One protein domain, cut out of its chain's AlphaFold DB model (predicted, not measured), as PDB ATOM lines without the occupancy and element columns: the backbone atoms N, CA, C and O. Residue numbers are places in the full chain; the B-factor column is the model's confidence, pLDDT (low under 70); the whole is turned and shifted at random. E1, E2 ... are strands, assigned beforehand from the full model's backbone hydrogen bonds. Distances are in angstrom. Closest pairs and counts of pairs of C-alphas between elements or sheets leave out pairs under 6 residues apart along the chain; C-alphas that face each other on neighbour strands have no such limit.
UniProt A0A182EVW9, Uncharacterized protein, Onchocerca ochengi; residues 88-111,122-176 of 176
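AT A GLANCE: This is residues 88 to 111 and 122 to 176 of the 176 residues of an uncharacterized protein of Onchocerca ochengi (UniProt A0A182EVW9). Little regular structure: two small strand pairs, E1 with E4 and the hairpin E2 and E3, sit close together, and a long unnamed stretch, residues 149 to 176, runs out from E4 and folds back. Residues 151 to 156 stick out. The printed part has 79 residues, 22 of them in named strands, ordered E1, E2, E3, E4, with no named helix; it is all strand, both sheets antiparallel. It is loose, radius of gyration of the C-alphas 14.5 A, spanning 47 by 31 by 26 A.

IN THESE COORDINATES: E1, residues 99 to 104, begins at C-alpha (149.558, -10.044, 233.971) and is 16.3 A long. E4, residues 143 to 148, 16.6 A, ends at (149.966, -7.089, 230.496). E2 is residues 127 to 131, E3 residues 134 to 138.

HOW THE PARTS SIT: E1 and E4 are antiparallel at 163 degrees; N 102 and O 145 are 2.9 A apart, within hydrogen-bond range. In the hairpin of E2 and E3, at 144 degrees, N 136 and O 129 are 2.8 A apart, also within range. The closest C-alphas of E2 and E4, Gly 127 and Ser 144, are 5.3 A apart. E1 and E3 are apart.

THE WHOLE: Residues 112 to 121 are not printed; C-alphas 111 and 122 are 20.2 A apart. Residues 107 to 111 have pLDDT under 70.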
ATOM      1  N   ARG A  88     159.027 -13.636 225.858       89.50
ATOM      2  CA  ARG A  88     158.103 -14.552 225.188       89.50
ATOM      3  C   ARG A  88     157.457 -15.464 226.213       89.50
ATOM      4  O   ARG A  88     158.146 -16.076 227.019       89.50
ATOM      5  N   TYR A  89     156.138 -15.567 226.114       90.31
ATOM      6  CA  TYR A  89     155.339 -16.532 226.850       90.31
ATOM      7  C   TYR A  89     154.781 -17.551 225.862       90.31
ATOM      8  O   TYR A  89     153.938 -17.225 225.030       90.31
ATOM      9  N   ASP A  90     155.289 -18.773 225.924       89.38
ATOM     10  CA  ASP A  90     154.842 -19.918 225.127       89.38
ATOM     11  C   ASP A  90     154.227 -21.032 225.987       89.38
ATOM     12  O   ASP A  90     153.479 -21.860 225.472       89.38
ATOM     13  N   VAL A  91     154.490 -21.010 227.295       91.50
ATOM     14  CA  VAL A  91     153.976 -21.951 228.294       91.50
ATOM     15  C   VAL A  91     153.518 -21.162 229.521       91.50
ATOM     16  O   VAL A  91     154.262 -20.348 230.068       91.50
ATOM     17  N   PHE A  92     152.288 -21.405 229.967       92.88
ATOM     18  CA  PHE A  92     151.708 -20.775 231.151       92.88
ATOM     19  C   PHE A  92     151.445 -21.822 232.232       92.88
ATOM     20  O   PHE A  92     150.476 -22.565 232.141       92.88
ATOM     21  N   ASP A  93     152.248 -21.865 233.294       92.19
ATOM     22  CA  ASP A  93     151.933 -22.698 234.472       92.19
ATOM     23  C   ASP A  93     150.907 -22.018 235.392       92.19
ATOM     24  O   ASP A  93     150.053 -22.649 236.013       92.19
ATOM     25  N   LYS A  94     150.995 -20.689 235.463       92.50
ATOM     26  CA  LYS A  94     150.102 -19.781 236.184       92.50
ATOM     27  C   LYS A  94     150.106 -18.424 235.486       92.50
ATOM     28  O   LYS A  94     150.970 -18.170 234.649       92.50
ATOM     29  N   ILE A  95     149.166 -17.552 235.847       91.50
ATOM     30  CA  ILE A  95     149.181 -16.159 235.385       91.50
ATOM     31  C   ILE A  95     150.481 -15.503 235.888       91.50
ATOM     32  O   ILE A  95     150.730 -15.533 237.102       91.50
ATOM     33  N   PRO A  96     151.351 -14.992 234.998       90.38
ATOM     34  CA  PRO A  96     152.603 -14.371 235.413       90.38
ATOM     35  C   PRO A  96     152.360 -13.061 236.188       90.38
ATOM     36  O   PRO A  96     151.314 -12.444 236.017       90.38
ATOM     37  N   PRO A  97     153.308 -12.599 237.026       88.38
ATOM     38  CA  PRO A  97     153.093 -11.452 237.923       88.38
ATOM     39  C   PRO A  97     152.783 -10.120 237.232       88.38
ATOM     40  O   PRO A  97     152.208  -9.228 237.839       88.38
ATOM     41  N   ASN A  98     153.208  -9.973 235.983       89.38
ATOM     42  CA  ASN A  98     152.994  -8.798 235.143       89.38
ATOM     43  C   ASN A  98     151.687  -8.858 234.340       89.38
ATOM     44  O   ASN A  98     151.413  -7.948 233.560       89.38
ATOM     45  N   PHE A  99     150.895  -9.917 234.526       93.50
ATOM     46  CA  PHE A  99     149.558 -10.044 233.971       93.50
ATOM     47  C   PHE A  99     148.513  -9.835 235.062       93.50
ATOM     48  O   PHE A  99     148.639 -10.351 236.172       93.50
ATOM     49  N   GLU A 100     147.435  -9.154 234.704       93.81
ATOM     50  CA  GLU A 100     146.288  -8.923 235.572       93.81
ATOM     51  C   GLU A 100     145.009  -9.404 234.887       93.81
ATOM     52  O   GLU A 100     144.792  -9.147 233.702       93.81
ATOM     53  N   VAL A 101     144.175 -10.138 235.629       93.25
ATOM     54  CA  VAL A 101     142.871 -10.615 235.158       93.25
ATOM     55  C   VAL A 101     141.781  -9.900 235.933       93.25
ATOM     56  O   VAL A 101     141.623 -10.113 237.135       93.25
ATOM     57  N   GLU A 102     140.969  -9.133 235.223       91.94
ATOM     58  CA  GLU A 102     139.813  -8.443 235.780       91.94
ATOM     59  C   GLU A 102     138.532  -9.030 235.195       91.94
ATOM     60  O   GLU A 102     138.387  -9.154 233.978       91.94
ATOM     61  N   ASN A 103     137.578  -9.386 236.056       91.31
ATOM     62  CA  ASN A 103     136.244  -9.814 235.645       91.31
ATOM     63  C   ASN A 103     135.224  -8.803 236.168       91.31
ATOM     64  O   ASN A 103     135.070  -8.654 237.376       91.31
ATOM     65  N   ILE A 104     134.550  -8.112 235.255       89.06
ATOM     66  CA  ILE A 104     133.663  -6.987 235.538       89.06
ATOM     67  C   ILE A 104     132.234  -7.377 235.160       89.06
ATOM     68  O   ILE A 104     131.965  -7.823 234.039       89.06
ATOM     69  N   ASN A 105     131.306  -7.188 236.092       85.31
ATOM     70  CA  ASN A 105     129.881  -7.342 235.829       85.31
ATOM     71  C   ASN A 105     129.405  -6.238 234.878       85.31
ATOM     72  O   ASN A 105     129.536  -5.058 235.182       85.31
ATOM     73  N   ILE A 106     128.840  -6.622 233.731       75.44
ATOM     74  CA  ILE A 106     128.312  -5.682 232.721       75.44
ATOM     75  C   ILE A 106     126.816  -5.402 232.928       75.44
ATOM     76  O   ILE A 106     126.180  -4.748 232.103       75.44
ATOM     77  N   LEU A 107     126.216  -5.945 233.992       67.62
ATOM     78  CA  LEU A 107     124.823  -5.655 234.304       67.62
ATOM     79  C   LEU A 107     124.727  -4.173 234.693       67.62
ATOM     80  O   LEU A 107     125.480  -3.743 235.566       67.62
ATOM     81  N   PRO A 108     123.842  -3.386 234.057       56.47
ATOM     82  CA  PRO A 108     123.653  -2.001 234.447       56.47
ATOM     83  C   PRO A 108     123.196  -1.981 235.903       56.47
ATOM     84  O   PRO A 108     122.250  -2.693 236.253       56.47
ATOM     85  N   GLU A 109     123.865  -1.181 236.735       54.53
ATOM     86  CA  GLU A 109     123.361  -0.797 238.050       54.53
ATOM     87  C   GLU A 109     121.934  -0.278 237.846       54.53
ATOM     88  O   GLU A 109     121.718   0.839 237.371       54.53
ATOM     89  N   LYS A 110     120.926  -1.116 238.109       50.47
ATOM     90  CA  LYS A 110     119.554  -0.631 238.172       50.47
ATOM     91  C   LYS A 110     119.534   0.383 239.304       50.47
ATOM     92  O   LYS A 110     119.956   0.076 240.416       50.47
ATOM     93  N   ASN A 111     119.093   1.584 238.942       46.12
ATOM     94  CA  ASN A 111     118.941   2.767 239.774       46.12
ATOM     95  C   ASN A 111     118.671   2.440 241.242       46.12
ATOM     96  O   ASN A 111     117.838   1.591 241.555       46.12
ATOM     97  N   CYS A 122     131.133 -12.278 239.930       84.62
ATOM     98  CA  CYS A 122     131.595 -12.978 238.736       84.62
ATOM     99  C   CYS A 122     132.008 -14.418 239.083       84.62
ATOM    100  O   CYS A 122     132.766 -14.628 240.039       84.62
ATOM    101  N   PRO A 123     131.561 -15.440 238.323       86.25
ATOM    102  CA  PRO A 123     131.803 -16.820 238.709       86.25
ATOM    103  C   PRO A 123     133.298 -17.122 238.850       86.25
ATOM    104  O   PRO A 123     134.090 -16.941 237.920       86.25
ATOM    105  N   LYS A 124     133.682 -17.659 240.010       77.25
ATOM    106  CA  LYS A 124     135.059 -18.097 240.265       77.25
ATOM    107  C   LYS A 124     135.431 -19.185 239.246       77.25
ATOM    108  O   LYS A 124     134.687 -20.151 239.082       77.25
ATOM    109  N   ARG A 125     136.600 -19.058 238.597       83.50
ATOM    110  CA  ARG A 125     137.128 -19.949 237.525       83.50
ATOM    111  C   ARG A 125     136.509 -19.769 236.126       83.50
ATOM    112  O   ARG A 125     136.634 -20.661 235.284       83.50
ATOM    113  N   LYS A 126     135.852 -18.639 235.866       89.31
ATOM    114  CA  LYS A 126     135.460 -18.188 234.520       89.31
ATOM    115  C   LYS A 126     136.317 -16.988 234.090       89.31
ATOM    116  O   LYS A 126     137.028 -16.426 234.917       89.31
ATOM    117  N   GLY A 127     136.255 -16.614 232.812       91.81
ATOM    118  CA  GLY A 127     137.121 -15.581 232.239       91.81
ATOM    119  C   GLY A 127     138.483 -16.132 231.818       91.81
ATOM    120  O   GLY A 127     138.593 -17.313 231.472       91.81
ATOM    121  N   TRP A 128     139.510 -15.283 231.829       93.75
ATOM    122  CA  TRP A 128     140.889 -15.686 231.537       93.75
ATOM    123  C   TRP A 128     141.466 -16.560 232.649       93.75
ATOM    124  O   TRP A 128     141.558 -16.147 233.803       93.75
ATOM    125  N   ILE A 129     141.862 -17.781 232.297       93.81
ATOM    126  CA  ILE A 129     142.500 -18.730 233.210       93.81
ATOM    127  C   ILE A 129     143.651 -19.446 232.511       93.81
ATOM    128  O   ILE A 129     143.707 -19.527 231.286       93.81
ATOM    129  N   VAL A 130     144.530 -20.046 233.303       94.25
ATOM    130  CA  VAL A 130     145.550 -20.966 232.804       94.25
ATOM    131  C   VAL A 130     145.058 -22.402 232.951       94.25
ATOM    132  O   VAL A 130     144.612 -22.804 234.028       94.25
ATOM    133  N   ARG A 131     145.126 -23.187 231.873       93.00
ATOM    134  CA  ARG A 131     144.798 -24.616 231.880       93.00
ATOM    135  C   ARG A 131     145.633 -25.347 230.836       93.00
ATOM    136  O   ARG A 131     145.693 -24.911 229.697       93.00
ATOM    137  N   ASN A 132     146.204 -26.495 231.207       91.44
ATOM    138  CA  ASN A 132     147.038 -27.318 230.321       91.44
ATOM    139  C   ASN A 132     148.174 -26.519 229.668       91.44
ATOM    140  O   ASN A 132     148.356 -26.588 228.458       91.44
ATOM    141  N   THR A 133     148.906 -25.733 230.458       93.25
ATOM    142  CA  THR A 133     150.003 -24.872 229.985       93.25
ATOM    143  C   THR A 133     149.616 -23.753 229.009       93.25
ATOM    144  O   THR A 133     150.483 -23.056 228.493       93.25
ATOM    145  N   GLU A 134     148.322 -23.538 228.776       92.81
ATOM    146  CA  GLU A 134     147.810 -22.514 227.873       92.81
ATOM    147  C   GLU A 134     146.960 -21.496 228.639       92.81
ATOM    148  O   GLU A 134     146.219 -21.823 229.574       92.81
ATOM    149  N   LEU A 135     147.044 -20.242 228.205       93.56
ATOM    150  CA  LEU A 135     146.130 -19.190 228.610       93.56
ATOM    151  C   LEU A 135     144.845 -19.311 227.782       93.56
ATOM    152  O   LEU A 135     144.867 -19.191 226.557       93.56
ATOM    153  N   ILE A 136     143.719 -19.551 228.450       92.44
ATOM    154  CA  ILE A 136     142.427 -19.772 227.803       92.44
ATOM    155  C   ILE A 136     141.356 -18.845 228.368       92.44
ATOM    156  O   ILE A 136     141.304 -18.569 229.567       92.44
ATOM    157  N   TYR A 137     140.440 -18.426 227.502       91.94
ATOM    158  CA  TYR A 137     139.218 -17.758 227.920       91.94
ATOM    159  C   TYR A 137     138.092 -18.783 228.106       91.94
ATOM    160  O   TYR A 137     137.738 -19.516 227.178       91.94
ATOM    161  N   VAL A 138     137.510 -18.836 229.306       91.19
ATOM    162  CA  VAL A 138     136.321 -19.643 229.600       91.19
ATOM    163  C   VAL A 138     135.087 -18.738 229.608       91.19
ATOM    164  O   VAL A 138     135.044 -17.809 230.418       91.19
ATOM    165  N   PRO A 139     134.048 -19.038 228.799       88.75
ATOM    166  CA  PRO A 139     132.848 -18.214 228.705       88.75
ATOM    167  C   PRO A 139     132.248 -17.866 230.069       88.75
ATOM    168  O   PRO A 139     131.948 -18.759 230.878       88.75
ATOM    169  N   SER A 140     132.085 -16.561 230.285       87.00
ATOM    170  CA  SER A 140     131.595 -15.928 231.507       87.00
ATOM    171  C   SER A 140     130.472 -14.943 231.167       87.00
ATOM    172  O   SER A 140     130.532 -14.334 230.099       87.00
ATOM    173  N   PRO A 141     129.471 -14.748 232.046       85.56
ATOM    174  CA  PRO A 141     128.526 -13.635 231.917       85.56
ATOM    175  C   PRO A 141     129.185 -12.262 232.154       85.56
ATOM    176  O   PRO A 141     128.609 -11.239 231.797       85.56
ATOM    177  N   CYS A 142     130.388 -12.235 232.733       88.19
ATOM    178  CA  CYS A 142     131.158 -11.017 232.969       88.19
ATOM    179  C   CYS A 142     132.039 -10.635 231.780       88.19
ATOM    180  O   CYS A 142     132.547 -11.501 231.057       88.19
ATOM    181  N   PHE A 143     132.313  -9.339 231.650       88.12
ATOM    182  CA  PHE A 143     133.419  -8.857 230.834       88.12
ATOM    183  C   PHE A 143     134.729  -9.287 231.491       88.12
ATOM    184  O   PHE A 143     134.896  -9.105 232.692       88.12
ATOM    185  N   SER A 144     135.643  -9.878 230.728       91.88
ATOM    186  CA  SER A 144     136.932 -10.336 231.247       91.88
ATOM    187  C   SER A 144     138.052  -9.649 230.486       91.88
ATOM    188  O   SER A 144     138.156  -9.808 229.267       91.88
ATOM    189  N   ARG A 145     138.889  -8.906 231.203       92.19
ATOM    190  CA  ARG A 145     140.061  -8.219 230.668       92.19
ATOM    191  C   ARG A 145     141.318  -8.905 231.182       92.19
ATOM    192  O   ARG A 145     141.414  -9.222 232.364       92.19
ATOM    193  N   LEU A 146     142.257  -9.140 230.272       93.81
ATOM    194  CA  LEU A 146     143.612  -9.559 230.593       93.81
ATOM    195  C   LEU A 146     144.549  -8.423 230.192       93.81
ATOM    196  O   LEU A 146     144.631  -8.094 229.009       93.81
ATOM    197  N   SER A 147     145.230  -7.849 231.171       93.94
ATOM    198  CA  SER A 147     146.179  -6.756 230.976       93.94
ATOM    199  C   SER A 147     147.597  -7.273 231.176       93.94
ATOM    200  O   SER A 147     147.831  -8.085 232.068       93.94
ATOM    201  N   TYR A 148     148.539  -6.809 230.357       91.94
ATOM    202  CA  TYR A 148     149.966  -7.089 230.496       91.94
ATOM    203  C   TYR A 148     150.731  -5.766 230.506       91.94
ATOM    204  O   TYR A 148     150.596  -4.984 229.568       91.94
ATOM    205  N   SER A 149     151.530  -5.535 231.549       89.69
ATOM    206  CA  SER A 149     152.272  -4.283 231.736       89.69
ATOM    207  C   SER A 149     153.777  -4.537 231.796       89.69
ATOM    208  O   SER A 149     154.241  -5.428 232.514       89.69
ATOM    209  N   VAL A 150     154.552  -3.744 231.052       85.69
ATOM    210  CA  VAL A 150     156.016  -3.841 231.008       85.69
ATOM    211  C   VAL A 150     156.657  -2.488 230.717       85.69
ATOM    212  O   VAL A 150     156.144  -1.708 229.919       85.69
ATOM    213  N   ASP A 151     157.811  -2.238 231.333       82.88
ATOM    214  CA  ASP A 151     158.641  -1.073 231.040       82.88
ATOM    215  C   ASP A 151     159.560  -1.363 229.847       82.88
ATOM    216  O   ASP A 151     160.382  -2.286 229.876       82.88
ATOM    217  N   LEU A 152     159.433  -0.565 228.788       78.56
ATOM    218  CA  LEU A 152     160.238  -0.719 227.580       78.56
ATOM    219  C   LEU A 152     161.565   0.033 227.698       78.56
ATOM    220  O   LEU A 152     161.599   1.246 227.894       78.56
ATOM    221  N   VAL A 153     162.669  -0.684 227.494       78.38
ATOM    222  CA  VAL A 153     164.004  -0.071 227.367       78.38
ATOM    223  C   VAL A 153     164.183   0.565 225.981       78.38
ATOM    224  O   VAL A 153     164.829   1.602 225.853       78.38
ATOM    225  N   HIS A 154     163.582  -0.037 224.949       77.50
ATOM    226  CA  HIS A 154     163.590   0.441 223.567       77.50
ATOM    227  C   HIS A 154     162.196   0.283 222.941       77.50
ATOM    228  O   HIS A 154     161.457  -0.617 223.349       77.50
ATOM    229  N   PRO A 155     161.837   1.107 221.936       83.19
ATOM    230  CA  PRO A 155     160.628   0.893 221.148       83.19
ATOM    231  C   PRO A 155     160.606  -0.512 220.544       83.19
ATOM    232  O   PRO A 155     161.634  -1.028 220.105       83.19
ATOM    233  N   GLY A 156     159.425  -1.115 220.496       84.25
ATOM    234  CA  GLY A 156     159.254  -2.473 220.008       84.25
ATOM    235  C   GLY A 156     157.830  -2.731 219.553       84.25
ATOM    236  O   GLY A 156     157.057  -1.806 219.308       84.25
ATOM    237  N   TYR A 157     157.497  -4.005 219.436       86.44
ATOM    238  CA  TYR A 157     156.163  -4.465 219.090       86.44
ATOM    239  C   TYR A 157     155.757  -5.591 220.033       86.44
ATOM    240  O   TYR A 157     156.600  -6.229 220.666       86.44
ATOM    241  N   VAL A 158     154.456  -5.845 220.093       88.31
ATOM    242  CA  VAL A 158     153.904  -7.025 220.745       88.31
ATOM    243  C   VAL A 158     153.298  -7.917 219.666       88.31
ATOM    244  O   VAL A 158     152.716  -7.427 218.697       88.31
ATOM    245  N   GLU A 159     153.452  -9.225 219.815       89.31
ATOM    246  CA  GLU A 159     152.893 -10.208 218.894       89.31
ATOM    247  C   GLU A 159     152.097 -11.237 219.691       89.31
ATOM    248  O   GLU A 159     152.582 -11.787 220.681       89.31
ATOM    249  N   TYR A 160     150.865 -11.494 219.252       89.88
ATOM    250  CA  TYR A 160     149.975 -12.463 219.876       89.88
ATOM    251  C   TYR A 160     149.662 -13.585 218.893       89.88
ATOM    252  O   TYR A 160     149.209 -13.342 217.775       89.88
ATOM    253  N   VAL A 161     149.822 -14.828 219.341       91.00
ATOM    254  CA  VAL A 161     149.339 -16.010 218.622       91.00
ATOM    255  C   VAL A 161     148.153 -16.569 219.394       91.00
ATOM    256  O   VAL A 161     148.301 -17.020 220.527       91.00
ATOM    257  N   TYR A 162     146.965 -16.533 218.792       91.00
ATOM    258  CA  TYR A 162     145.727 -16.967 219.440       91.00
ATOM    259  C   TYR A 162     144.894 -17.873 218.531       91.00
ATOM    260  O   TYR A 162     145.055 -17.903 217.310       91.00
ATOM    261  N   ARG A 163     143.979 -18.635 219.139       90.25
ATOM    262  CA  ARG A 163     142.994 -19.464 218.435       90.25
ATOM    263  C   ARG A 163     141.597 -19.078 218.891       90.25
ATOM    264  O   ARG A 163     141.318 -19.086 220.087       90.25
ATOM    265  N   LEU A 164     140.717 -18.787 217.938       90.00
ATOM    266  CA  LEU A 164     139.341 -18.392 218.215       90.00
ATOM    267  C   LEU A 164     138.353 -19.431 217.645       90.00
ATOM    268  O   LEU A 164     138.414 -19.737 216.453       90.00
ATOM    269  N   PRO A 165     137.442 -19.994 218.462       86.75
ATOM    270  CA  PRO A 165     136.347 -20.827 217.963       86.75
ATOM    271  C   PRO A 165     135.459 -20.089 216.949       86.75
ATOM    272  O   PRO A 165     135.254 -18.885 217.061       86.75
ATOM    273  N   ARG A 166     134.855 -20.824 216.002       82.94
ATOM    274  CA  ARG A 166     134.019 -20.242 214.926       82.94
ATOM    275  C   ARG A 166     132.827 -19.410 215.419       82.94
ATOM    276  O   ARG A 166     132.395 -18.516 214.709       82.94
ATOM    277  N   ASN A 167     132.301 -19.714 216.608       80.00
ATOM    278  CA  ASN A 167     131.118 -19.058 217.177       80.00
ATOM    279  C   ASN A 167     131.469 -17.997 218.235       80.00
ATOM    280  O   ASN A 167     130.607 -17.593 219.017       80.00
ATOM    281  N   SER A 168     132.736 -17.597 218.327       79.56
ATOM    282  CA  SER A 168     133.155 -16.549 219.256       79.56
ATOM    283  C   SER A 168     132.724 -15.177 218.758       79.56
ATOM    284  O   SER A 168     132.700 -14.938 217.555       79.56
ATOM    285  N   ARG A 169     132.381 -14.288 219.695       72.50
ATOM    286  CA  ARG A 169     131.792 -12.987 219.369       72.50
ATOM    287  C   ARG A 169     132.815 -11.961 218.912       72.50
ATOM    288  O   ARG A 169     132.546 -11.367 217.892       72.50
ATOM    289  N   ASP A 170     133.929 -11.796 219.629       79.50
ATOM    290  CA  ASP A 170     135.107 -11.014 219.220       79.50
ATOM    291  C   ASP A 170     136.225 -11.157 220.271       79.50
ATOM    292  O   ASP A 170     135.956 -11.484 221.431       79.50
ATOM    293  N   LEU A 171     137.477 -10.919 219.870       86.38
ATOM    294  CA  LEU A 171     138.633 -10.733 220.755       86.38
ATOM    295  C   LEU A 171     139.287  -9.401 220.384       86.38
ATOM    296  O   LEU A 171     139.696  -9.218 219.239       86.38
ATOM    297  N   ILE A 172     139.364  -8.482 221.344       88.75
ATOM    298  CA  ILE A 172     139.879  -7.129 221.134       88.75
ATOM    299  C   ILE A 172     141.234  -7.013 221.826       88.75
ATOM    300  O   ILE A 172     141.358  -7.349 223.004       88.75
ATOM    301  N   PHE A 173     142.227  -6.519 221.092       89.88
ATOM    302  CA  PHE A 173     143.548  -6.185 221.614       89.88
ATOM    303  C   PHE A 173     143.686  -4.668 221.641       89.88
ATOM    304  O   PHE A 173     143.414  -4.019 220.632       89.88
ATOM    305  N   ASN A 174     144.116  -4.125 222.776       89.38
ATOM    306  CA  ASN A 174     144.465  -2.718 222.900       89.38
ATOM    307  C   ASN A 174     145.904  -2.607 223.413       89.38
ATOM    308  O   ASN A 174     146.306  -3.394 224.272       89.38
ATOM    309  N   VAL A 175     146.671  -1.681 222.845       85.81
ATOM    310  CA  VAL A 175     148.045  -1.374 223.256       85.81
ATOM    311  C   VAL A 175     148.086   0.129 223.470       85.81
ATOM    312  O   VAL A 175     147.916   0.878 222.508       85.81
ATOM    313  N   ASP A 176     148.246   0.521 224.729       78.62
ATOM    314  CA  ASP A 176     148.267   1.913 225.181       78.62
ATOM    315  C   ASP A 176     149.703   2.370 225.485       78.62
ATOM    316  O   ASP A 176     150.514   1.524 225.938       78.62
TER     317      ASP A 176